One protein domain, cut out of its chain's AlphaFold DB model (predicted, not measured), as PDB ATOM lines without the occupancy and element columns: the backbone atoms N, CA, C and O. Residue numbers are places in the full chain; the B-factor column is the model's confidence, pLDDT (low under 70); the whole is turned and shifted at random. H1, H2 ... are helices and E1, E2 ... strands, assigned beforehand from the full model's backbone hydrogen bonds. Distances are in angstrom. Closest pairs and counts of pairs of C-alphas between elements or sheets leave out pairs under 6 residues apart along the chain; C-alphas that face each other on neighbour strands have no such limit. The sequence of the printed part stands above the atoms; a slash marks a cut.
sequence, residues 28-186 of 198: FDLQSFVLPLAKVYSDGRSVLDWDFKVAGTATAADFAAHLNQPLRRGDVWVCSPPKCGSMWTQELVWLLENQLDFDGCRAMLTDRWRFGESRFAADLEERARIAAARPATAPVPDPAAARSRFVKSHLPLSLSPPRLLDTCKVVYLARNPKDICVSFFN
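This is residues 28 to 186 of the 198 residues of the protein "Sulfotransferase 1C4" of Amphibalanus amphitrite (UniProt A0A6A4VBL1). A small sheet of three parallel strands, E4, E3 and E5, has the helix H3 packed over one face, while the other helices are mostly short and scattered, with no helix touching another. The hairpin of E1 and E2 and the short helix H1 lie off toward the first printed residue, and H8 is a separate helix beyond E5. The printed part has 159 residues, with eight named helices and five named strands in the order H1 E1 E2 H2 E3 H3 H4 H5 H6 E4 H7 E5 H8; the class is mixed, and under half of the residues, 74, are in named elements. It is compact, with a radius of gyration of the C-alphas of 16.6 A, and spans 48 by 36 by 35 A.

H1, residues 30 to 34, begins at C-alpha 30 (12.353, 92.060, -2.885). E1 is residues 46 to 48, E2 is 52 to 54, and H2, residues 60 to 67, measures 10.6 A. E3, residues 76 to 79, is 9.7 A long and begins at C-alpha 76 (23.378, 97.752, -29.854). H3, residues 86 to 97, measures 16.3 A; H4 is 109 to 112, H5 is 118 to 121, and H6, 124 to 133, measures 14.2 A. E4, residues 150 to 153, is 10.2 A long, H7 is 164 to 167, and E5, 169 to 172, is 9.9 A long. H8, residues 177 to 185, measures 12.5 A and ends at C-alpha 185 (-2.232, 112.600, -24.725).

In the sheet E4 E3 E5, N 151 and O 76 are 2.9 A apart, and N 77 and O 169 are 2.8 A apart, both within hydrogen-bond range. H3 is on this sheet at a height of 8.9 A, over E3 and along the strands, at 15 degrees on the local plane; these are two layers, a helix on one face of a sheet. E3, H3 to H6 and E4 form a strand-helix-strand unit, parallel neighbour strands with helices between. E4, H7 and E5 form a split one, with E3 between its strands and a right-handed crossover; H7 only grazes the sheet. Residues 114 to 115 pair in parallel with residues 151 to 152 of E4. In the antiparallel hairpin of E1 and E2, N 48 and O 52 are 3.0 A apart. The closest C-alphas of E2 and H5, Val 54 and Ala 121, are 5.4 A apart. H2 and H5 are close but not clearly touching, with Asp 62 and Arg 119 the closest C-alphas at 6.7 A. H6 and H8 are not on the sheet E4 E3 E5, and are apart from each other. Every O i to N i+4 pair is within hydrogen-bond range in H1, H2, H3, H6 and H8; H4, H5 and H7 are too short for one, and their single O i to N i+3 pair is within range in H4 and H7 but not in H5.

The C-alphas farthest apart, those of Asp 29 and Asp 103, are 49.6 A apart. The printed part has no cut. The links H1 to E1, H3 to H4 and H6 to E4 are long, and residues 131 to 137, of which 131 to 133 belong to H6, stand free. The mean pLDDT of the printed part is 72.8, with 60 residues under 70, among them residues 28 to 58 and 133 to 148.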
ATOM      1  N   PHE A  28      18.263  90.249  -0.419       39.16
ATOM      2  CA  PHE A  28      17.378  91.196  -1.083       39.16
ATOM      3  C   PHE A  28      15.940  90.928  -0.637       39.16
ATOM      4  O   PHE A  28      15.284  90.013  -1.134       39.16
ATOM      5  N   ASP A  29      15.428  91.733   0.296       35.94
ATOM      6  CA  ASP A  29      13.990  91.778   0.561       35.94
ATOM      7  C   ASP A  29      13.286  92.445  -0.634       35.94
ATOM      8  O   ASP A  29      13.111  93.659  -0.724       35.94
ATOM      9  N   LEU A  30      12.952  91.623  -1.626       37.59
ATOM     10  CA  LEU A  30      12.353  92.060  -2.885       37.59
ATOM     11  C   LEU A  30      10.924  92.593  -2.699       37.59
ATOM     12  O   LEU A  30      10.454  93.352  -3.547       37.59
ATOM     13  N   GLN A  31      10.246  92.263  -1.592       30.05
ATOM     14  CA  GLN A  31       8.923  92.822  -1.294       30.05
ATOM     15  C   GLN A  31       9.018  94.323  -1.009       30.05
ATOM     16  O   GLN A  31       8.203  95.100  -1.508       30.05
ATOM     17  N   SER A  32      10.066  94.758  -0.308       31.12
ATOM     18  CA  SER A  32      10.323  96.174  -0.040       31.12
ATOM     19  C   SER A  32      11.061  96.900  -1.175       31.12
ATOM     20  O   SER A  32      11.176  98.120  -1.120       31.12
ATOM     21  N   PHE A  33      11.483  96.209  -2.243       30.78
ATOM     22  CA  PHE A  33      12.048  96.826  -3.458       30.78
ATOM     23  C   PHE A  33      10.982  97.145  -4.521       30.78
ATOM     24  O   PHE A  33      11.089  98.136  -5.241       30.78
ATOM     25  N   VAL A  34       9.928  96.325  -4.599       34.59
ATOM     26  CA  VAL A  34       8.821  96.496  -5.559       34.59
ATOM     27  C   VAL A  34       7.800  97.535  -5.073       34.59
ATOM     28  O   VAL A  34       7.220  98.256  -5.884       34.59
ATOM     29  N   LEU A  35       7.602  97.662  -3.757       30.88
ATOM     30  CA  LEU A  35       6.542  98.498  -3.180       30.88
ATOM     31  C   LEU A  35       6.817 100.015  -3.078       30.88
ATOM     32  O   LEU A  35       5.858 100.767  -3.238       30.88
ATOM     33  N   PRO A  36       8.041 100.536  -2.853       33.16
ATOM     34  CA  PRO A  36       8.223 101.981  -2.700       33.16
ATOM     35  C   PRO A  36       8.334 102.730  -4.038       33.16
ATOM     36  O   PRO A  36       8.272 103.958  -4.045       33.16
ATOM     37  N   LEU A  37       8.488 102.019  -5.163       36.66
ATOM     38  CA  LEU A  37       8.620 102.606  -6.506       36.66
ATOM     39  C   LEU A  37       7.355 102.478  -7.364       36.66
ATOM     40  O   LEU A  37       7.205 103.234  -8.321       36.66
ATOM     41  N   ALA A  38       6.454 101.550  -7.035       37.38
ATOM     42  CA  ALA A  38       5.212 101.344  -7.763       37.38
ATOM     43  C   ALA A  38       4.051 102.061  -7.069       37.38
ATOM     44  O   ALA A  38       3.585 101.634  -6.012       37.38
ATOM     45  N   LYS A  39       3.509 103.116  -7.685       35.28
ATOM     46  CA  LYS A  39       2.180 103.596  -7.291       35.28
ATOM     47  C   LYS A  39       1.170 102.597  -7.857       35.28
ATOM     48  O   LYS A  39       0.956 102.557  -9.066       35.28
ATOM     49  N   VAL A  40       0.626 101.735  -7.000       36.00
ATOM     50  CA  VAL A  40      -0.456 100.815  -7.370       36.00
ATOM     51  C   VAL A  40      -1.759 101.608  -7.331       36.00
ATOM     52  O   VAL A  40      -2.174 102.077  -6.273       36.00
ATOM     53  N   TYR A  41      -2.373 101.824  -8.493       35.75
ATOM     54  CA  TYR A  41      -3.683 102.467  -8.586       35.75
ATOM     55  C   TYR A  41      -4.790 101.474  -8.204       35.75
ATOM     56  O   TYR A  41      -4.597 100.260  -8.232       35.75
ATOM     57  N   SER A  42      -5.971 101.987  -7.844       29.05
ATOM     58  CA  SER A  42      -7.135 101.187  -7.420       29.05
ATOM     59  C   SER A  42      -7.642 100.195  -8.478       29.05
ATOM     60  O   SER A  42      -8.468  99.346  -8.165       29.05
ATOM     61  N   ASP A  43      -7.159 100.294  -9.718       34.62
ATOM     62  CA  ASP A  43      -7.421  99.374 -10.828       34.62
ATOM     63  C   ASP A  43      -6.360  98.256 -10.967       34.62
ATOM     64  O   ASP A  43      -6.366  97.519 -11.951       34.62
ATOM     65  N   GLY A  44      -5.439  98.127 -10.001       37.59
ATOM     66  CA  GLY A  44      -4.420  97.073  -9.953       37.59
ATOM     67  C   GLY A  44      -3.187  97.326 -10.825       37.59
ATOM     68  O   GLY A  44      -2.335  96.448 -10.945       37.59
ATOM     69  N   ARG A  45      -3.056  98.509 -11.442       39.00
ATOM     70  CA  ARG A  45      -1.892  98.851 -12.274       39.00
ATOM     71  C   ARG A  45      -0.758  99.403 -11.417       39.00
ATOM     72  O   ARG A  45      -0.945 100.394 -10.712       39.00
ATOM     73  N   SER A  46       0.424  98.798 -11.515       43.00
ATOM     74  CA  SER A  46       1.667  99.333 -10.961       43.00
ATOM     75  C   SER A  46       2.387 100.193 -12.004       43.00
ATOM     76  O   SER A  46       2.626  99.771 -13.139       43.00
ATOM     77  N   VAL A  47       2.718 101.426 -11.620       41.59
ATOM     78  CA  VAL A  47       3.520 102.353 -12.430       41.59
ATOM     79  C   VAL A  47       4.825 102.624 -11.695       41.59
ATOM     80  O   VAL A  47       4.786 103.111 -10.564       41.59
ATOM     81  N   LEU A  48       5.957 102.294 -12.322       48.69
ATOM     82  CA  LEU A  48       7.279 102.730 -11.869       48.69
ATOM     83  C   LEU A  48       7.546 104.167 -12.348       48.69
ATOM     84  O   LEU A  48       6.959 104.616 -13.336       48.69
ATOM     85  N   ASP A  49       8.437 104.873 -11.648       41.75
ATOM     86  CA  ASP A  49       8.916 106.214 -12.013       41.75
ATOM     87  C   ASP A  49       9.239 106.294 -13.524       41.75
ATOM     88  O   ASP A  49       9.888 105.391 -14.058       41.75
ATOM     89  N   TRP A  50       8.760 107.350 -14.201       50.38
ATOM     90  CA  TRP A  50       8.707 107.543 -15.675       50.38
ATOM     91  C   TRP A  50       7.572 106.865 -16.471       50.38
ATOM     92  O   TRP A  50       7.720 106.637 -17.673       50.38
ATOM     93  N   ASP A  51       6.424 106.583 -15.849       53.44
ATOM     94  CA  ASP A  51       5.248 105.977 -16.508       53.44
ATOM     95  C   ASP A  51       5.516 104.572 -17.089       53.44
ATOM     96  O   ASP A  51       4.813 104.099 -17.992       53.44
ATOM     97  N   PHE A  52       6.533 103.866 -16.576       60.72
ATOM     98  CA  PHE A  52       6.811 102.498 -16.998       60.72
ATOM     99  C   PHE A  52       5.787 101.546 -16.376       60.72
ATOM    100  O   PHE A  52       5.743 101.348 -15.157       60.72
ATOM    101  N   LYS A  53       4.948 100.954 -17.230       61.75
ATOM    102  CA  LYS A  53       3.947  99.970 -16.823       61.75
ATOM    103  C   LYS A  53       4.598  98.598 -16.688       61.75
ATOM    104  O   LYS A  53       5.061  98.028 -17.676       61.75
ATOM    105  N   VAL A  54       4.559  98.055 -15.476       66.38
ATOM    106  CA  VAL A  54       4.870  96.649 -15.219       66.38
ATOM    107  C   VAL A  54       3.556  95.868 -15.239       66.38
ATOM    108  O   VAL A  54       2.558  96.275 -14.647       66.38
ATOM    109  N   ALA A  55       3.540  94.757 -15.963       66.31
ATOM    110  CA  ALA A  55       2.456  93.790 -15.979       66.31
ATOM    111  C   ALA A  55       2.240  93.233 -14.568       66.31
ATOM    112  O   ALA A  55       3.207  92.908 -13.876       66.31
ATOM    113  N   GLY A  56       0.982  93.066 -14.157       62.62
ATOM    114  CA  GLY A  56       0.655  92.545 -12.824       62.62
ATOM    115  C   GLY A  56       1.155  91.113 -12.614       62.62
ATOM    116  O   GLY A  56       1.343  90.674 -11.485       62.62
ATOM    117  N   THR A  57       1.426  90.396 -13.708       66.56
ATOM    118  CA  THR A  57       1.970  89.035 -13.703       66.56
ATOM    119  C   THR A  57       3.502  88.967 -13.743       66.56
ATOM    120  O   THR A  57       4.045  87.880 -13.923       66.56
ATOM    121  N   ALA A  58       4.218  90.094 -13.681       67.69
ATOM    122  CA  ALA A  58       5.680  90.089 -13.717       67.69
ATOM    123  C   ALA A  58       6.264  89.502 -12.422       67.69
ATOM    124  O   ALA A  58       5.900  89.917 -11.322       67.69
ATOM    125  N   THR A  59       7.198  88.557 -12.545       70.50
ATOM    126  CA  THR A  59       7.809  87.883 -11.389       70.50
ATOM    127  C   THR A  59       9.229  88.378 -11.113       70.50
ATOM    128  O   THR A  59       9.926  88.857 -12.007       70.50
ATOM    129  N   ALA A  60       9.712  88.199  -9.879       71.25
ATOM    130  CA  ALA A  60      11.111  88.472  -9.535       71.25
ATOM    131  C   ALA A  60      12.103  87.658 -10.390       71.25
ATOM    132  O   ALA A  60      13.179  88.148 -10.734       71.25
ATOM    133  N   ALA A  61      11.726  86.434 -10.776       72.56
ATOM    134  CA  ALA A  61      12.523  85.589 -11.658       72.56
ATOM    135  C   ALA A  61      12.663  86.197 -13.060       72.56
ATOM    136  O   ALA A  61      13.751  86.157 -13.634       72.56
ATOM    137  N   ASP A  62      11.602  86.819 -13.587       71.81
ATOM    138  CA  ASP A  62      11.680  87.538 -14.856       71.81
ATOM    139  C   ASP A  62      12.713  88.673 -14.757       71.81
ATOM    140  O   ASP A  62      13.571  88.798 -15.633       71.81
ATOM    141  N   PHE A  63      12.685  89.463 -13.670       73.81
ATOM    142  CA  PHE A  63      13.603  90.596 -13.476       73.81
ATOM    143  C   PHE A  63      15.046  90.115 -13.366       73.81
ATOM    144  O   PHE A  63      15.928  90.639 -14.048       73.81
ATOM    145  N   ALA A  64      15.278  89.059 -12.587       74.94
ATOM    146  CA  ALA A  64      16.584  88.422 -12.488       74.94
ATOM    147  C   ALA A  64      17.076  87.914 -13.854       74.94
ATOM    148  O   ALA A  64      18.248  88.093 -14.184       74.94
ATOM    149  N   ALA A  65      16.200  87.330 -14.676       78.06
ATOM    150  CA  ALA A  65      16.557  86.871 -16.015       78.06
ATOM    151  C   ALA A  65      16.904  88.029 -16.966       78.06
ATOM    152  O   ALA A  65      17.797  87.889 -17.801       78.06
ATOM    153  N   HIS A  66      16.232  89.179 -16.844       82.12
ATOM    154  CA  HIS A  66      16.569  90.372 -17.622       82.12
ATOM    155  C   HIS A  66      17.907  90.979 -17.195       82.12
ATOM    156  O   HIS A  66      18.742  91.249 -18.055       82.12
ATOM    157  N   LEU A  67      18.143  91.147 -15.893       82.94
ATOM    158  CA  LEU A  67      19.385  91.726 -15.367       82.94
ATOM    159  C   LEU A  67      20.612  90.854 -15.670       82.94
ATOM    160  O   LEU A  67      21.689  91.380 -15.943       82.94
ATOM    161  N   ASN A  68      20.441  89.528 -15.675       84.06
ATOM    162  CA  ASN A  68      21.514  88.561 -15.925       84.06
ATOM    163  C   ASN A  68      21.585  88.072 -17.380       84.06
ATOM    164  O   ASN A  68      22.261  87.081 -17.667       84.06
ATOM    165  N   GLN A  69      20.886  88.724 -18.314       83.06
ATOM    166  CA  GLN A  69      20.903  88.289 -19.708       83.06
ATOM    167  C   GLN A  69      22.318  88.390 -20.315       83.06
ATOM    168  O   GLN A  69      23.062  89.326 -20.009       83.06
ATOM    169  N   PRO A  70      22.708  87.458 -21.204       85.75
ATOM    170  CA  PRO A  70      24.047  87.449 -21.775       85.75
ATOM    171  C   PRO A  70      24.244  88.634 -22.722       85.75
ATOM    172  O   PRO A  70      23.636  88.698 -23.797       85.75
ATOM    173  N   LEU A  71      25.138  89.538 -22.335       88.06
ATOM    174  CA  LEU A  71      25.571  90.684 -23.126       88.06
ATOM    175  C   LEU A  71      26.681  90.289 -24.103       88.06
ATOM    176  O   LEU A  71      27.514  89.434 -23.796       88.06
ATOM    177  N   ARG A  72      26.716  90.924 -25.277       87.38
ATOM    178  CA  ARG A  72      27.803  90.767 -26.251       87.38
ATOM    179  C   ARG A  72      28.295  92.119 -26.729       87.38
ATOM    180  O   ARG A  72      27.520  93.051 -26.903       87.38
ATOM    181  N   ARG A  73      29.582  92.180 -27.063       87.94
ATOM    182  CA  ARG A  73      30.235  93.408 -27.535       87.94
ATOM    183  C   ARG A  73      29.649  93.988 -28.828       87.94
ATOM    184  O   ARG A  73      29.764  95.181 -29.079       87.94
ATOM    185  N   GLY A  74      29.031  93.140 -29.649       87.25
ATOM    186  CA  GLY A  74      28.354  93.545 -30.882       87.25
ATOM    187  C   GLY A  74      26.911  94.014 -30.691       87.25
ATOM    188  O   GLY A  74      26.288  94.403 -31.677       87.25
ATOM    189  N   ASP A  75      26.359  93.951 -29.475       90.25
ATOM    190  CA  ASP A  75      24.976  94.345 -29.227       90.25
ATOM    191  C   ASP A  75      24.833  95.867 -29.216       90.25
ATOM    192  O   ASP A  75      25.649  96.591 -28.632       90.25
ATOM    193  N   VAL A  76      23.744  96.338 -29.822       92.69
ATOM    194  CA  VAL A  76      23.378  97.752 -29.854       92.69
ATOM    195  C   VAL A  76      22.036  97.935 -29.170       92.69
ATOM    196  O   VAL A  76      21.040  97.306 -29.531       92.69
ATOM    197  N   TRP A  77      22.027  98.808 -28.170       93.12
ATOM    198  CA  TRP A  77      20.868  99.100 -27.347       93.12
ATOM    199  C   TRP A  77      20.360 100.504 -27.631       93.12
ATOM    200  O   TRP A  77      21.122 101.464 -27.568       93.12
ATOM    201  N   VAL A  78      19.067 100.631 -27.912       94.06
ATOM    202  CA  VAL A  78      18.373 101.917 -27.994       94.06
ATOM    203  C   VAL A  78      17.485 102.048 -26.766       94.06
ATOM    204  O   VAL A  78      16.439 101.397 -26.666       94.06
ATOM    205  N   CYS A  79      17.920 102.887 -25.831       92.00
ATOM    206  CA  CYS A  79      17.251 103.122 -24.558       92.00
ATOM    207  C   CYS A  79      16.586 104.497 -24.571       92.00
ATOM    208  O   CYS A  79      17.180 105.484 -24.993       92.00
ATOM    209  N   SER A  80      15.334 104.593 -24.140       89.06
ATOM    210  CA  SER A  80      14.633 105.883 -24.112       89.06
ATOM    211  C   SER A  80      13.382 105.791 -23.264       89.06
ATOM    212  O   SER A  80      12.757 104.736 -23.289       89.06
ATOM    213  N   PRO A  81      12.897 106.865 -22.631       84.81
ATOM    214  CA  PRO A  81      11.525 106.872 -22.159       84.81
ATOM    215  C   PRO A  81      10.549 106.629 -23.332       84.81
ATOM    216  O   PRO A  81      10.854 106.944 -24.496       84.81
ATOM    217  N   PRO A  82       9.365 106.059 -23.070       84.00
ATOM    218  CA  PRO A  82       8.331 105.914 -24.089       84.00
ATOM    219  C   PRO A  82       8.038 107.256 -24.784       84.00
ATOM    220  O   PRO A  82       8.195 108.330 -24.212       84.00
ATOM    221  N   LYS A  83       7.635 107.197 -26.061       81.31
ATOM    222  CA  LYS A  83       7.273 108.372 -26.888       81.31
ATOM    223  C   LYS A  83       8.399 109.390 -27.182       81.31
ATOM    224  O   LYS A  83       8.136 110.444 -27.764       81.31
ATOM    225  N   CYS A  84       9.664 109.054 -26.919       84.12
ATOM    226  CA  CYS A  84      10.822 109.907 -27.240       84.12
ATOM    227  C   CYS A  84      11.347 109.792 -28.685       84.12
ATOM    228  O   CYS A  84      12.448 110.241 -28.972       84.12
ATOM    229  N   GLY A  85      10.595 109.178 -29.605       83.38
ATOM    230  CA  GLY A  85      11.043 109.016 -30.998       83.38
ATOM    231  C   GLY A  85      11.943 107.800 -31.252       83.38
ATOM    232  O   GLY A  85      12.574 107.721 -32.298       83.38
ATOM    233  N   SER A  86      11.947 106.810 -30.354       87.75
ATOM    234  CA  SER A  86      12.760 105.590 -30.500       87.75
ATOM    235  C   SER A  86      12.533 104.815 -31.800       87.75
ATOM    236  O   SER A  86      13.427 104.099 -32.228       87.75
ATOM    237  N   MET A  87      11.376 104.936 -32.456       89.88
ATOM    238  CA  MET A  87      11.124 104.314 -33.769       89.88
ATOM    239  C   MET A  87      12.111 104.806 -34.833       89.88
ATOM    240  O   MET A  87      12.767 103.996 -35.476       89.88
ATOM    241  N   TRP A  88      12.275 106.125 -34.959       92.19
ATOM    242  CA  TRP A  88      13.197 106.719 -35.930       92.19
ATOM    243  C   TRP A  88      14.642 106.320 -35.654       92.19
ATOM    244  O   TRP A  88      15.395 106.007 -36.568       92.19
ATOM    245  N   THR A  89      15.033 106.280 -34.384       93.94
ATOM    246  CA  THR A  89      16.403 105.918 -34.017       93.94
ATOM    247  C   THR A  89      16.697 104.449 -34.233       93.94
ATOM    248  O   THR A  89      17.791 104.122 -34.673       93.94
ATOM    249  N   GLN A  90      15.724 103.573 -33.981       92.56
ATOM    250  CA  GLN A  90      15.842 102.160 -34.324       92.56
ATOM    251  C   GLN A  90      16.104 101.977 -35.827       92.56
ATOM    252  O   GLN A  90      16.995 101.219 -36.194       92.56
ATOM    253  N   GLU A  91      15.401 102.710 -36.694       93.44
ATOM    254  CA  GLU A  91      15.649 102.639 -38.142       93.44
ATOM    255  C   GLU A  91      17.033 103.148 -38.532       93.44
ATOM    256  O   GLU A  91      17.771 102.463 -39.238       93.44
ATOM    257  N   LEU A  92      17.414 104.327 -38.037       93.81
ATOM    258  CA  LEU A  92      18.707 104.932 -38.353       93.81
ATOM    259  C   LEU A  92      19.869 104.048 -37.893       93.81
ATOM    260  O   LEU A  92      20.791 103.793 -38.661       93.81
ATOM    261  N   VAL A  93      19.816 103.545 -36.659       93.38
ATOM    262  CA  VAL A  93      20.850 102.659 -36.110       93.38
ATOM    263  C   VAL A  93      20.925 101.355 -36.898       93.38
ATOM    264  O   VAL A  93      22.023 100.884 -37.194       93.38
ATOM    265  N   TRP A  94      19.776 100.785 -37.266       92.62
ATOM    266  CA  TRP A  94      19.738  99.552 -38.044       92.62
ATOM    267  C   TRP A  94      20.356  99.753 -39.433       92.62
ATOM    268  O   TRP A  94      21.197  98.954 -39.835       92.62
ATOM    269  N   LEU A  95      20.017 100.839 -40.133       92.50
ATOM    270  CA  LEU A  95      20.605 101.162 -41.436       92.50
ATOM    271  C   LEU A  95      22.119 101.381 -41.341       92.50
ATOM    272  O   LEU A  95      22.859 100.872 -42.176       92.50
ATOM    273  N   LEU A  96      22.595 102.095 -40.318       92.38
ATOM    274  CA  LEU A  96      24.025 102.360 -40.139       92.38
ATOM    275  C   LEU A  96      24.838 101.076 -39.922       92.38
ATOM    276  O   LEU A  96      25.883 100.902 -40.545       92.38
ATOM    277  N   GLU A  97      24.364 100.162 -39.074       90.19
ATOM    278  CA  GLU A  97      25.067  98.895 -38.811       90.19
ATOM    279  C   GLU A  97      24.944  97.893 -39.980       90.19
ATOM    280  O   GLU A  97      25.824  97.049 -40.148       90.19
ATOM    281  N   ASN A  98      23.914  98.012 -40.831       89.69
ATOM    282  CA  ASN A  98      23.706  97.171 -42.022       89.69
ATOM    283  C   ASN A  98      24.125  97.858 -43.339       89.69
ATOM    284  O   ASN A  98      23.600  97.532 -44.396       89.69
ATOM    285  N   GLN A  99      25.071  98.805 -43.295       91.31
ATOM    286  CA  GLN A  99      25.660  99.442 -44.490       91.31
ATOM    287  C   GLN A  99      24.630 100.091 -45.436       91.31
ATOM    288  O   GLN A  99      24.786 100.054 -46.653       91.31
ATOM    289  N   LEU A 100      23.599 100.722 -44.871       92.25
ATOM    290  CA  LEU A 100      22.509 101.378 -45.602       92.25
ATOM    291  C   LEU A 100      21.699 100.417 -46.493       92.25
ATOM    292  O   LEU A 100      21.253 100.793 -47.574       92.25
ATOM    293  N   ASP A 101      21.475  99.187 -46.030       90.75
ATOM    294  CA  ASP A 101      20.579  98.228 -46.682       90.75
ATOM    295  C   ASP A 101      19.104  98.686 -46.627       90.75
ATOM    296  O   ASP A 101      18.373  98.448 -45.664       90.75
ATOM    297  N   PHE A 102      18.643  99.354 -47.684       92.00
ATOM    298  CA  PHE A 102      17.264  99.846 -47.788       92.00
ATOM    299  C   PHE A 102      16.230  98.767 -48.133       92.00
ATOM    300  O   PHE A 102      15.027  99.028 -48.045       92.00
ATOM    301  N   ASP A 103      16.658  97.572 -48.538       90.12
ATOM    302  CA  ASP A 103      15.738  96.476 -48.832       90.12
ATOM    303  C   ASP A 103      15.439  95.689 -47.557       90.12
ATOM    304  O   ASP A 103      14.270  95.449 -47.236       90.12
ATOM    305  N   GLY A 104      16.465  95.394 -46.753       83.62
ATOM    306  CA  GLY A 104      16.301  94.756 -45.449       83.62
ATOM    307  C   GLY A 104      15.555  95.626 -44.428       83.62
ATOM    308  O   GLY A 104      14.820  95.098 -43.588       83.62
ATOM    309  N   CYS A 105      15.643  96.960 -44.525       85.94
ATOM    310  CA  CYS A 105      14.923  97.857 -43.611       85.94
ATOM    311  C   CYS A 105      13.398  97.850 -43.817       85.94
ATOM    312  O   CYS A 105      12.664  98.336 -42.958       85.94
ATOM    313  N   ARG A 106      12.902  97.287 -44.931       86.75
ATOM    314  CA  ARG A 106      11.460  97.156 -45.205       86.75
ATOM    315  C   ARG A 106      10.780  96.123 -44.310       86.75
ATOM    316  O   ARG A 106       9.558  96.157 -44.171       86.75
ATOM    317  N   ALA A 107      11.548  95.216 -43.703       86.56
ATOM    318  CA  ALA A 107      11.027  94.293 -42.704       86.56
ATOM    319  C   ALA A 107      10.498  95.056 -41.479       86.56
ATOM    320  O   ALA A 107      11.039  96.098 -41.084       86.56
ATOM    321  N   MET A 108       9.459  94.513 -40.838       83.50
ATOM    322  CA  MET A 108       8.868  95.133 -39.653       83.50
ATOM    323  C   MET A 108       9.913  95.304 -38.546       83.50
ATOM    324  O   MET A 108      10.747  94.431 -38.300       83.50
ATOM    325  N   LEU A 109       9.843  96.430 -37.831       83.62
ATOM    326  CA  LEU A 109      10.738  96.706 -36.702       83.62
ATOM    327  C   LEU A 109      10.690  95.601 -35.644       83.62
ATOM    328  O   LEU A 109      11.716  95.292 -35.056       83.62
ATOM    329  N   THR A 110       9.530  94.978 -35.429       80.62
ATOM    330  CA  THR A 110       9.350  93.866 -34.481       80.62
ATOM    331  C   THR A 110      10.145  92.615 -34.842       80.62
ATOM    332  O   THR A 110      10.461  91.832 -33.949       80.62
ATOM    333  N   ASP A 111      10.479  92.433 -36.121       81.38
ATOM    334  CA  ASP A 111      11.269  91.292 -36.592       81.38
ATOM    335  C   ASP A 111      12.773  91.585 -36.496       81.38
ATOM    336  O   ASP A 111      13.582  90.689 -36.255       81.38
ATOM    337  N   ARG A 112      13.152  92.862 -36.640       84.19
ATOM    338  CA  ARG A 112      14.546  93.333 -36.594       84.19
ATOM    339  C   ARG A 112      15.037  93.652 -35.183       84.19
ATOM    340  O   ARG A 112      16.214  93.458 -34.882       84.19
ATOM    341  N   TRP A 113      14.151  94.146 -34.323       87.50
ATOM    342  CA  TRP A 113      14.464  94.619 -32.980       87.50
ATOM    343  C   TRP A 113      13.838  93.735 -31.918       87.50
ATOM    344  O   TRP A 113      12.652  93.411 -31.948       87.50
ATOM    345  N   ARG A 114      14.631  93.416 -30.897       86.25
ATOM    346  CA  ARG A 114      14.125  92.763 -29.695       86.25
ATOM    347  C   ARG A 114      13.676  93.812 -28.696       86.25
ATOM    348  O   ARG A 114      14.452  94.682 -28.308       86.25
ATOM    349  N   PHE A 115      12.442  93.688 -28.227       83.69
ATOM    350  CA  PHE A 115      11.966  94.495 -27.115       83.69
ATOM    351  C   PHE A 115      12.378  93.845 -25.789       83.69
ATOM    352  O   PHE A 115      11.827  92.807 -25.400       83.69
ATOM    353  N   GLY A 116      13.371  94.437 -25.116       79.69
ATOM    354  CA  GLY A 116      14.011  93.868 -23.922       79.69
ATOM    355  C   GLY A 116      13.058  93.674 -22.741       79.69
ATOM    356  O   GLY A 116      13.255  92.776 -21.923       79.69
ATOM    357  N   GLU A 117      11.983  94.461 -22.700       76.62
ATOM    358  CA  GLU A 117      10.956  94.439 -21.654       76.62
ATOM    359  C   GLU A 117       9.698  93.665 -22.013       76.62
ATOM    360  O   GLU A 117       8.730  93.690 -21.259       76.62
ATOM    361  N   SER A 118       9.671  92.960 -23.143       71.94
ATOM    362  CA  SER A 118       8.505  92.151 -23.533       71.94
ATOM    363  C   SER A 118       8.016  91.215 -22.409       71.94
ATOM    364  O   SER A 118       6.816  90.983 -22.278       71.94
ATOM    365  N   ARG A 119       8.930  90.752 -21.541       65.94
ATOM    366  CA  ARG A 119       8.653  89.928 -20.348       65.94
ATOM    367  C   ARG A 119       8.134  90.679 -19.117       65.94
ATOM    368  O   ARG A 119       7.891  90.048 -18.094       65.94
ATOM    369  N   PHE A 120       7.941  91.986 -19.186       68.25
ATOM    370  CA  PHE A 120       7.387  92.790 -18.090       68.25
ATOM    371  C   PHE A 120       6.313  93.751 -18.560       68.25
ATOM    372  O   PHE A 120       5.498  94.159 -17.755       68.25
ATOM    373  N   ALA A 121       6.296  94.116 -19.839       65.06
ATOM    374  CA  ALA A 121       5.365  95.103 -20.369       65.06
ATOM    375  C   ALA A 121       3.979  94.522 -20.710       65.06
ATOM    376  O   ALA A 121       3.016  95.277 -20.829       65.06
ATOM    377  N   ALA A 122       3.866  93.200 -20.879       66.19
ATOM    378  CA  ALA A 122       2.621  92.512 -21.228       66.19
ATOM    379  C   ALA A 122       2.264  91.450 -20.177       66.19
ATOM    380  O   ALA A 122       3.160  90.768 -19.675       66.19
ATOM    381  N   ASP A 123       0.979  91.286 -19.861       69.19
ATOM    382  CA  ASP A 123       0.500  90.190 -19.007       69.19
ATOM    383  C   ASP A 123       0.647  88.835 -19.723       69.19
ATOM    384  O   ASP A 123       0.754  88.777 -20.949       69.19
ATOM    385  N   LEU A 124       0.667  87.733 -18.967       66.56
ATOM    386  CA  LEU A 124       0.882  86.382 -19.516       66.56
ATOM    387  C   LEU A 124      -0.081  86.025 -20.657       66.56
ATOM    388  O   LEU A 124       0.345  85.458 -21.662       66.56
ATOM    389  N   GLU A 125      -1.357  86.386 -20.523       69.88
ATOM    390  CA  GLU A 125      -2.367  86.131 -21.551       69.88
ATOM    391  C   GLU A 125      -2.079  86.923 -22.832       69.88
ATOM    392  O   GLU A 125      -2.140  86.383 -23.935       69.88
ATOM    393  N   GLU A 126      -1.673  88.183 -22.693       68.56
ATOM    394  CA  GLU A 126      -1.309  89.028 -23.828       68.56
ATOM    395  C   GLU A 126      -0.033  88.525 -24.511       68.56
ATOM    396  O   GLU A 126       0.044  88.475 -25.738       68.56
ATOM    397  N   ARG A 127       0.949  88.042 -23.741       66.88
ATOM    398  CA  ARG A 127       2.134  87.372 -24.304       66.88
ATOM    399  C   ARG A 127       1.755  86.128 -25.095       66.88
ATOM    400  O   ARG A 127       2.317  85.912 -26.165       66.88
ATOM    401  N   ALA A 128       0.821  85.322 -24.586       68.94
ATOM    402  CA  ALA A 128       0.345  84.127 -25.274       68.94
ATOM    403  C   ALA A 128      -0.365  84.484 -26.587       68.94
ATOM    404  O   ALA A 128      -0.096  83.861 -27.612       68.94
ATOM    405  N   ARG A 129      -1.191  85.538 -26.592       73.31
ATOM    406  CA  ARG A 129      -1.840  86.055 -27.807       73.31
ATOM    407  C   ARG A 129      -0.827  86.567 -28.826       73.31
ATOM    408  O   ARG A 129      -0.908  86.190 -29.989       73.31
ATOM    409  N   ILE A 130       0.155  87.365 -28.401       69.31
ATOM    410  CA  ILE A 130       1.225  87.869 -29.277       69.31
ATOM    411  C   ILE A 130       2.053  86.706 -29.843       69.31
ATOM    412  O   ILE A 130       2.384  86.701 -31.028       69.31
ATOM    413  N   ALA A 131       2.365  85.700 -29.022       69.00
ATOM    414  CA  ALA A 131       3.095  84.516 -29.459       69.00
ATOM    415  C   ALA A 131       2.295  83.681 -30.472       69.00
ATOM    416  O   ALA A 131       2.875  83.215 -31.448       69.00
ATOM    417  N   ALA A 132       0.983  83.535 -30.268       71.25
ATOM    418  CA  ALA A 132       0.084  82.821 -31.173       71.25
ATOM    419  C   ALA A 132      -0.181  83.584 -32.483       71.25
ATOM    420  O   ALA A 132      -0.347  82.967 -33.530       71.25
ATOM    421  N   ALA A 133      -0.197  84.919 -32.436       68.12
ATOM    422  CA  ALA A 133      -0.360  85.776 -33.607       68.12
ATOM    423  C   ALA A 133       0.911  85.870 -34.464       68.12
ATOM    424  O   ALA A 133       0.847  86.295 -35.619       68.12
ATOM    425  N   ARG A 134       2.075  85.485 -33.920       62.47
ATOM    426  CA  ARG A 134       3.325  85.467 -34.677       62.47
ATOM    427  C   ARG A 134       3.312  84.277 -35.646       62.47
ATOM    428  O   ARG A 134       3.231  83.136 -35.190       62.47
ATOM    429  N   PRO A 135       3.430  84.498 -36.967       55.69
ATOM    430  CA  PRO A 135       3.438  83.403 -37.927       55.69
ATOM    431  C   PRO A 135       4.612  82.456 -37.644       55.69
ATOM    432  O   PRO A 135       5.745  82.899 -37.442       55.69
ATOM    433  N   ALA A 136       4.342  81.146 -37.636       50.19
ATOM    434  CA  ALA A 136       5.316  80.093 -37.317       50.19
ATOM    435  C   ALA A 136       6.561  80.095 -38.232       50.19
ATOM    436  O   ALA A 136       7.594  79.534 -37.879       50.19
ATOM    437  N   THR A 137       6.465  80.747 -39.391       42.56
ATOM    438  CA  THR A 137       7.516  80.899 -40.401       42.56
ATOM    439  C   THR A 137       8.400  82.129 -40.210       42.56
ATOM    440  O   THR A 137       9.391  82.251 -40.927       42.56
ATOM    441  N   ALA A 138       8.093  83.035 -39.272       44.88
ATOM    442  CA  ALA A 138       8.983  84.150 -38.967       44.88
ATOM    443  C   ALA A 138      10.278  83.580 -38.365       44.88
ATOM    444  O   ALA A 138      10.216  83.026 -37.254       44.88
ATOM    445  N   PRO A 139      11.433  83.696 -39.056       43.94
ATOM    446  CA  PRO A 139      12.699  83.230 -38.521       43.94
ATOM    447  C   PRO A 139      12.863  83.887 -37.159       43.94
ATOM    448  O   PRO A 139      12.868  85.110 -37.067       43.94
ATOM    449  N   VAL A 140      12.932  83.101 -36.082       46.53
ATOM    450  CA  VAL A 140      13.486  83.626 -34.837       46.53
ATOM    451  C   VAL A 140      14.956  83.797 -35.175       46.53
ATOM    452  O   VAL A 140      15.615  82.771 -35.349       46.53
ATOM    453  N   PRO A 141      15.473  85.027 -35.358       51.62
ATOM    454  CA  PRO A 141      16.865  85.187 -35.728       51.62
ATOM    455  C   PRO A 141      17.651  84.545 -34.598       51.62
ATOM    456  O   PRO A 141      17.489  84.960 -33.437       51.62
ATOM    457  N   ASP A 142      18.401  83.488 -34.918       44.84
ATOM    458  CA  ASP A 142      19.226  82.814 -33.936       44.84
ATOM    459  C   ASP A 142      20.128  83.898 -33.341       44.84
ATOM    460  O   ASP A 142      20.937  84.497 -34.061       44.84
ATOM    461  N   PRO A 143      19.963  84.228 -32.047       51.31
ATOM    462  CA  PRO A 143      20.755  85.273 -31.440       51.31
ATOM    463  C   PRO A 143      22.246  84.950 -31.522       51.31
ATOM    464  O   PRO A 143      23.033  85.869 -31.343       51.31
ATOM    465  N   ALA A 144      22.657  83.699 -31.763       48.38
ATOM    466  CA  ALA A 144      24.041  83.308 -32.011       48.38
ATOM    467  C   ALA A 144      24.553  83.621 -33.428       48.38
ATOM    468  O   ALA A 144      25.748  83.860 -33.567       48.38
ATOM    469  N   ALA A 145      23.687  83.673 -34.444       49.69
ATOM    470  CA  ALA A 145      24.097  83.779 -35.848       49.69
ATOM    471  C   ALA A 145      24.254  85.225 -36.355       49.69
ATOM    472  O   ALA A 145      25.013  85.475 -37.288       49.69
ATOM    473  N   ALA A 146      23.559  86.197 -35.751       59.28
ATOM    474  CA  ALA A 146      23.643  87.597 -36.168       59.28
ATOM    475  C   ALA A 146      24.858  88.312 -35.547       59.28
ATOM    476  O   ALA A 146      25.039  88.310 -34.327       59.28
ATOM    477  N   ARG A 147      25.658  88.979 -36.393       61.81
ATOM    478  CA  ARG A 147      26.845  89.777 -36.015       61.81
ATOM    479  C   ARG A 147      26.546  90.840 -34.945       61.81
ATOM    480  O   ARG A 147      27.391  91.084 -34.086       61.81
ATOM    481  N   SER A 148      25.350  91.426 -34.977       67.56
ATOM    482  CA  SER A 148      24.887  92.432 -34.019       67.56
ATOM    483  C   SER A 148      23.428  92.186 -33.652       67.56
ATOM    484  O   SER A 148      22.585  92.004 -34.530       67.56
ATOM    485  N   ARG A 149      23.121  92.172 -32.350       84.19
ATOM    486  CA  ARG A 149      21.741  92.093 -31.855       84.19
ATOM    487  C   ARG A 149      21.251  93.497 -31.530       84.19
ATOM    488  O   ARG A 149      21.903  94.219 -30.777       84.19
ATOM    489  N   PHE A 150      20.094  93.854 -32.074       90.31
ATOM    490  CA  PHE A 150      19.446  95.135 -31.819       90.31
ATOM    491  C   PHE A 150      18.413  94.982 -30.703       90.31
ATOM    492  O   PHE A 150      17.483  94.173 -30.805       90.31
ATOM    493  N   VAL A 151      18.587  95.741 -29.622       90.56
ATOM    494  CA  VAL A 151      17.712  95.706 -28.446       90.56
ATOM    495  C   VAL A 151      17.143  97.092 -28.195       90.56
ATOM    496  O   VAL A 151      17.869  98.077 -28.135       90.56
ATOM    497  N   LYS A 152      15.828  97.174 -28.016       90.44
ATOM    498  CA  LYS A 152      15.143  98.395 -27.595       90.44
ATOM    499  C   LYS A 152      14.665  98.239 -26.156       90.44
ATOM    500  O   LYS A 152      14.107  97.195 -25.806       90.44
ATOM    501  N   SER A 153      14.832  99.288 -25.359       88.81
ATOM    502  CA  SER A 153      14.442  99.319 -23.951       88.81
ATOM    503  C   SER A 153      13.828 100.674 -23.571       88.81
ATOM    504  O   SER A 153      14.281 101.730 -24.023       88.81
ATOM    505  N   HIS A 154      12.757 100.637 -22.781       87.44
ATOM    506  CA  HIS A 154      12.176 101.785 -22.091       87.44
ATOM    507  C   HIS A 154      12.500 101.829 -20.594       87.44
ATOM    508  O   HIS A 154      12.153 102.805 -19.929       87.44
ATOM    509  N   LEU A 155      13.189 100.815 -20.072       84.25
ATOM    510  CA  LEU A 155      13.639 100.775 -18.692       84.25
ATOM    511  C   LEU A 155      14.687 101.855 -18.412       84.25
ATOM    512  O   LEU A 155      15.549 102.148 -19.251       84.25
ATOM    513  N   PRO A 156      14.676 102.400 -17.186       82.69
ATOM    514  CA  PRO A 156      15.827 103.095 -16.640       82.69
ATOM    515  C   PRO A 156      17.082 102.215 -16.695       82.69
ATOM    516  O   PRO A 156      17.016 100.995 -16.522       82.69
ATOM    517  N   LEU A 157      18.252 102.840 -16.857       82.19
ATOM    518  CA  LEU A 157      19.535 102.126 -16.881       82.19
ATOM    519  C   LEU A 157      19.800 101.334 -15.589       82.19
ATOM    520  O   LEU A 157      20.456 100.302 -15.637       82.19
ATOM    521  N   SER A 158      19.240 101.762 -14.454       80.12
ATOM    522  CA  SER A 158      19.320 101.040 -13.176       80.12
ATOM    523  C   SER A 158      18.590  99.693 -13.170       80.12
ATOM    524  O   SER A 158      18.905  98.839 -12.349       80.12
ATOM    525  N   LEU A 159      17.620  99.501 -14.067       80.19
ATOM    526  CA  LEU A 159      16.892  98.242 -14.254       80.19
ATOM    527  C   LEU A 159      17.372  97.473 -15.493       80.19
ATOM    528  O   LEU A 159      16.784  96.459 -15.857       80.19
ATOM    529  N   SER A 160      18.442  97.950 -16.131       84.94
ATOM    530  CA  SER A 160      19.141  97.255 -17.208       84.94
ATOM    531  C   SER A 160      20.276  96.385 -16.642       84.94
ATOM    532  O   SER A 160      20.674  96.565 -15.491       84.94
ATOM    533  N   PRO A 161      20.836  95.443 -17.425       87.81
ATOM    534  CA  PRO A 161      21.994  94.662 -16.993       87.81
ATOM    535  C   PRO A 161      23.143  95.563 -16.497       87.81
ATOM    536  O   PRO A 161      23.512  96.504 -17.198       87.81
ATOM    537  N   PRO A 162      23.766  95.282 -15.337       83.69
ATOM    538  CA  PRO A 162      24.707  96.213 -14.704       83.69
ATOM    539  C   PRO A 162      25.963  96.477 -15.547       83.69
ATOM    540  O   PRO A 162      26.476  97.589 -15.566       83.69
ATOM    541  N   ARG A 163      26.419  95.478 -16.315       88.06
ATOM    542  CA  ARG A 163      27.584  95.577 -17.219       88.06
ATOM    543  C   ARG A 163      27.223  96.023 -18.639       88.06
ATOM    544  O   ARG A 163      28.002  95.815 -19.574       88.06
ATOM    545  N   LEU A 164      26.021  96.576 -18.828       89.88
ATOM    546  CA  LEU A 164      25.524  96.976 -20.143       89.88
ATOM    547  C   LEU A 164      26.431  98.021 -20.795       89.88
ATOM    548  O   LEU A 164      26.797  97.855 -21.956       89.88
ATOM    549  N   LEU A 165      26.806  99.058 -20.045       90.31
ATOM    550  CA  LEU A 165      27.622 100.168 -20.545       90.31
ATOM    551  C   LEU A 165      29.082  99.766 -20.805       90.31
ATOM    552  O   LEU A 165      29.718 100.341 -21.681       90.31
ATOM    553  N   ASP A 166      29.587  98.755 -20.093       91.19
ATOM    554  CA  ASP A 166      30.962  98.268 -20.260       91.19
ATOM    555  C   ASP A 166      31.113  97.361 -21.488       91.19
ATOM    556  O   ASP A 166      32.177  97.290 -22.104       91.19
ATOM    557  N   THR A 167      30.052  96.623 -21.828       90.06
ATOM    558  CA  THR A 167      30.106  95.571 -22.851       90.06
ATOM    559  C   THR A 167      29.509  96.026 -24.178       90.06
ATOM    560  O   THR A 167      30.092  95.757 -25.225       90.06
ATOM    561  N   CYS A 168      28.346  96.675 -24.153       92.06
ATOM    562  CA  CYS A 168      27.522  96.938 -25.332       92.06
ATOM    563  C   CYS A 168      27.588  98.408 -25.759       92.06
ATOM    564  O   CYS A 168      27.952  99.289 -24.983       92.06
ATOM    565  N   LYS A 169      27.146  98.701 -26.988       93.44
ATOM    566  CA  LYS A 169      26.911 100.086 -27.415       93.44
ATOM    567  C   LYS A 169      25.503 100.508 -26.995       93.44
ATOM    568  O   LYS A 169      24.538  99.833 -27.350       93.44
ATOM    569  N   VAL A 170      25.371 101.632 -26.292       94.19
ATOM    570  CA  VAL A 170      24.071 102.167 -25.853       94.19
ATOM    571  C   VAL A 170      23.831 103.544 -26.466       94.19
ATOM    572  O   VAL A 170      24.637 104.456 -26.313       94.19
ATOM    573  N   VAL A 171      22.692 103.698 -27.136       94.69
ATOM    574  CA  VAL A 171      22.163 104.961 -27.646       94.69
ATOM    575  C   VAL A 171      20.983 105.349 -26.767       94.69
ATOM    576  O   VAL A 171      19.926 104.717 -26.824       94.69
ATOM    577  N   TYR A 172      21.164 106.375 -25.938       93.06
ATOM    578  CA  TYR A 172      20.096 106.893 -25.089       93.06
ATOM    579  C   TYR A 172      19.410 108.094 -25.745       93.06
ATOM    580  O   TYR A 172      20.082 109.044 -26.145       93.06
ATOM    581  N   LEU A 173      18.078 108.078 -25.827       91.50
ATOM    582  CA  LEU A 173      17.297 109.226 -26.288       91.50
ATOM    583  C   LEU A 173      16.569 109.904 -25.145       91.50
ATOM    584  O   LEU A 173      15.762 109.289 -24.449       91.50
ATOM    585  N   ALA A 174      16.778 111.212 -25.059       88.94
ATOM    586  CA  ALA A 174      16.009 112.111 -24.223       88.94
ATOM    587  C   ALA A 174      15.188 113.065 -25.099       88.94
ATOM    588  O   ALA A 174      15.636 113.512 -26.155       88.94
ATOM    589  N   ARG A 175      13.985 113.402 -24.636       86.25
ATOM    590  CA  ARG A 175      13.127 114.442 -25.211       86.25
ATOM    591  C   ARG A 175      12.634 115.342 -24.084       86.25
ATOM    592  O   ARG A 175      12.551 114.901 -22.940       86.25
ATOM    593  N   ASN A 176      12.292 116.589 -24.403       88.56
ATOM    594  CA  ASN A 176      11.638 117.475 -23.448       88.56
ATOM    595  C   ASN A 176      10.389 116.782 -22.858       88.56
ATOM    596  O   ASN A 176       9.509 116.384 -23.629       88.56
ATOM    597  N   PRO A 177      10.277 116.643 -21.524       83.06
ATOM    598  CA  PRO A 177       9.165 115.938 -20.892       83.06
ATOM    599  C   PRO A 177       7.798 116.545 -21.220       83.06
ATOM    600  O   PRO A 177       6.824 115.808 -21.344       83.06
ATOM    601  N   LYS A 178       7.719 117.861 -21.467       83.50
ATOM    602  CA  LYS A 178       6.467 118.516 -21.886       83.50
ATOM    603  C   LYS A 178       5.948 117.955 -23.212       83.50
ATOM    604  O   LYS A 178       4.753 117.715 -23.359       83.50
ATOM    605  N   ASP A 179       6.851 117.674 -24.147       84.69
ATOM    606  CA  ASP A 179       6.489 117.108 -25.446       84.69
ATOM    607  C   ASP A 179       6.133 115.620 -25.350       84.69
ATOM    608  O   ASP A 179       5.299 115.123 -26.113       84.69
ATOM    609  N   ILE A 180       6.765 114.899 -24.417       83.12
ATOM    610  CA  ILE A 180       6.445 113.498 -24.123       83.12
ATOM    611  C   ILE A 180       4.990 113.404 -23.649       83.12
ATOM    612  O   ILE A 180       4.231 112.603 -24.199       83.12
ATOM    613  N   CYS A 181       4.567 114.272 -22.721       81.00
ATOM    614  CA  CYS A 181       3.185 114.325 -22.233       81.00
ATOM    615  C   CYS A 181       2.174 114.549 -23.367       81.00
ATOM    616  O   CYS A 181       1.183 113.825 -23.460       81.00
ATOM    617  N   VAL A 182       2.441 115.492 -24.281       83.69
ATOM    618  CA  VAL A 182       1.575 115.726 -25.453       83.69
ATOM    619  C   VAL A 182       1.507 114.482 -26.344       83.69
ATOM    620  O   VAL A 182       0.441 114.118 -26.837       83.69
ATOM    621  N   SER A 183       2.625 113.775 -26.523       80.00
ATOM    622  CA  SER A 183       2.662 112.546 -27.318       80.00
ATOM    623  C   SER A 183       1.939 111.357 -26.668       80.00
ATOM    624  O   SER A 183       1.569 110.412 -27.381       80.00
ATOM    625  N   PHE A 184       1.777 111.367 -25.346       75.38
ATOM    626  CA  PHE A 184       0.929 110.427 -24.617       75.38
ATOM    627  C   PHE A 184      -0.547 110.798 -24.711       75.38
ATOM    628  O   PHE A 184      -1.365 109.912 -24.944       75.38
ATOM    629  N   PHE A 185      -0.867 112.090 -24.599       79.38
ATOM    630  CA  PHE A 185      -2.232 112.600 -24.725       79.38
ATOM    631  C   PHE A 185      -2.806 112.446 -26.136       79.38
ATOM    632  O   PHE A 185      -4.013 112.312 -26.290       79.38
ATOM    633  N   ASN A 186      -1.948 112.426 -27.159       69.69
ATOM    634  CA  ASN A 186      -2.349 112.187 -28.540       69.69
ATOM    635  C   ASN A 186      -1.981 110.758 -28.988       69.69
ATOM    636  O   ASN A 186      -1.007 110.565 -29.737       69.69
TER     637      ASN A 186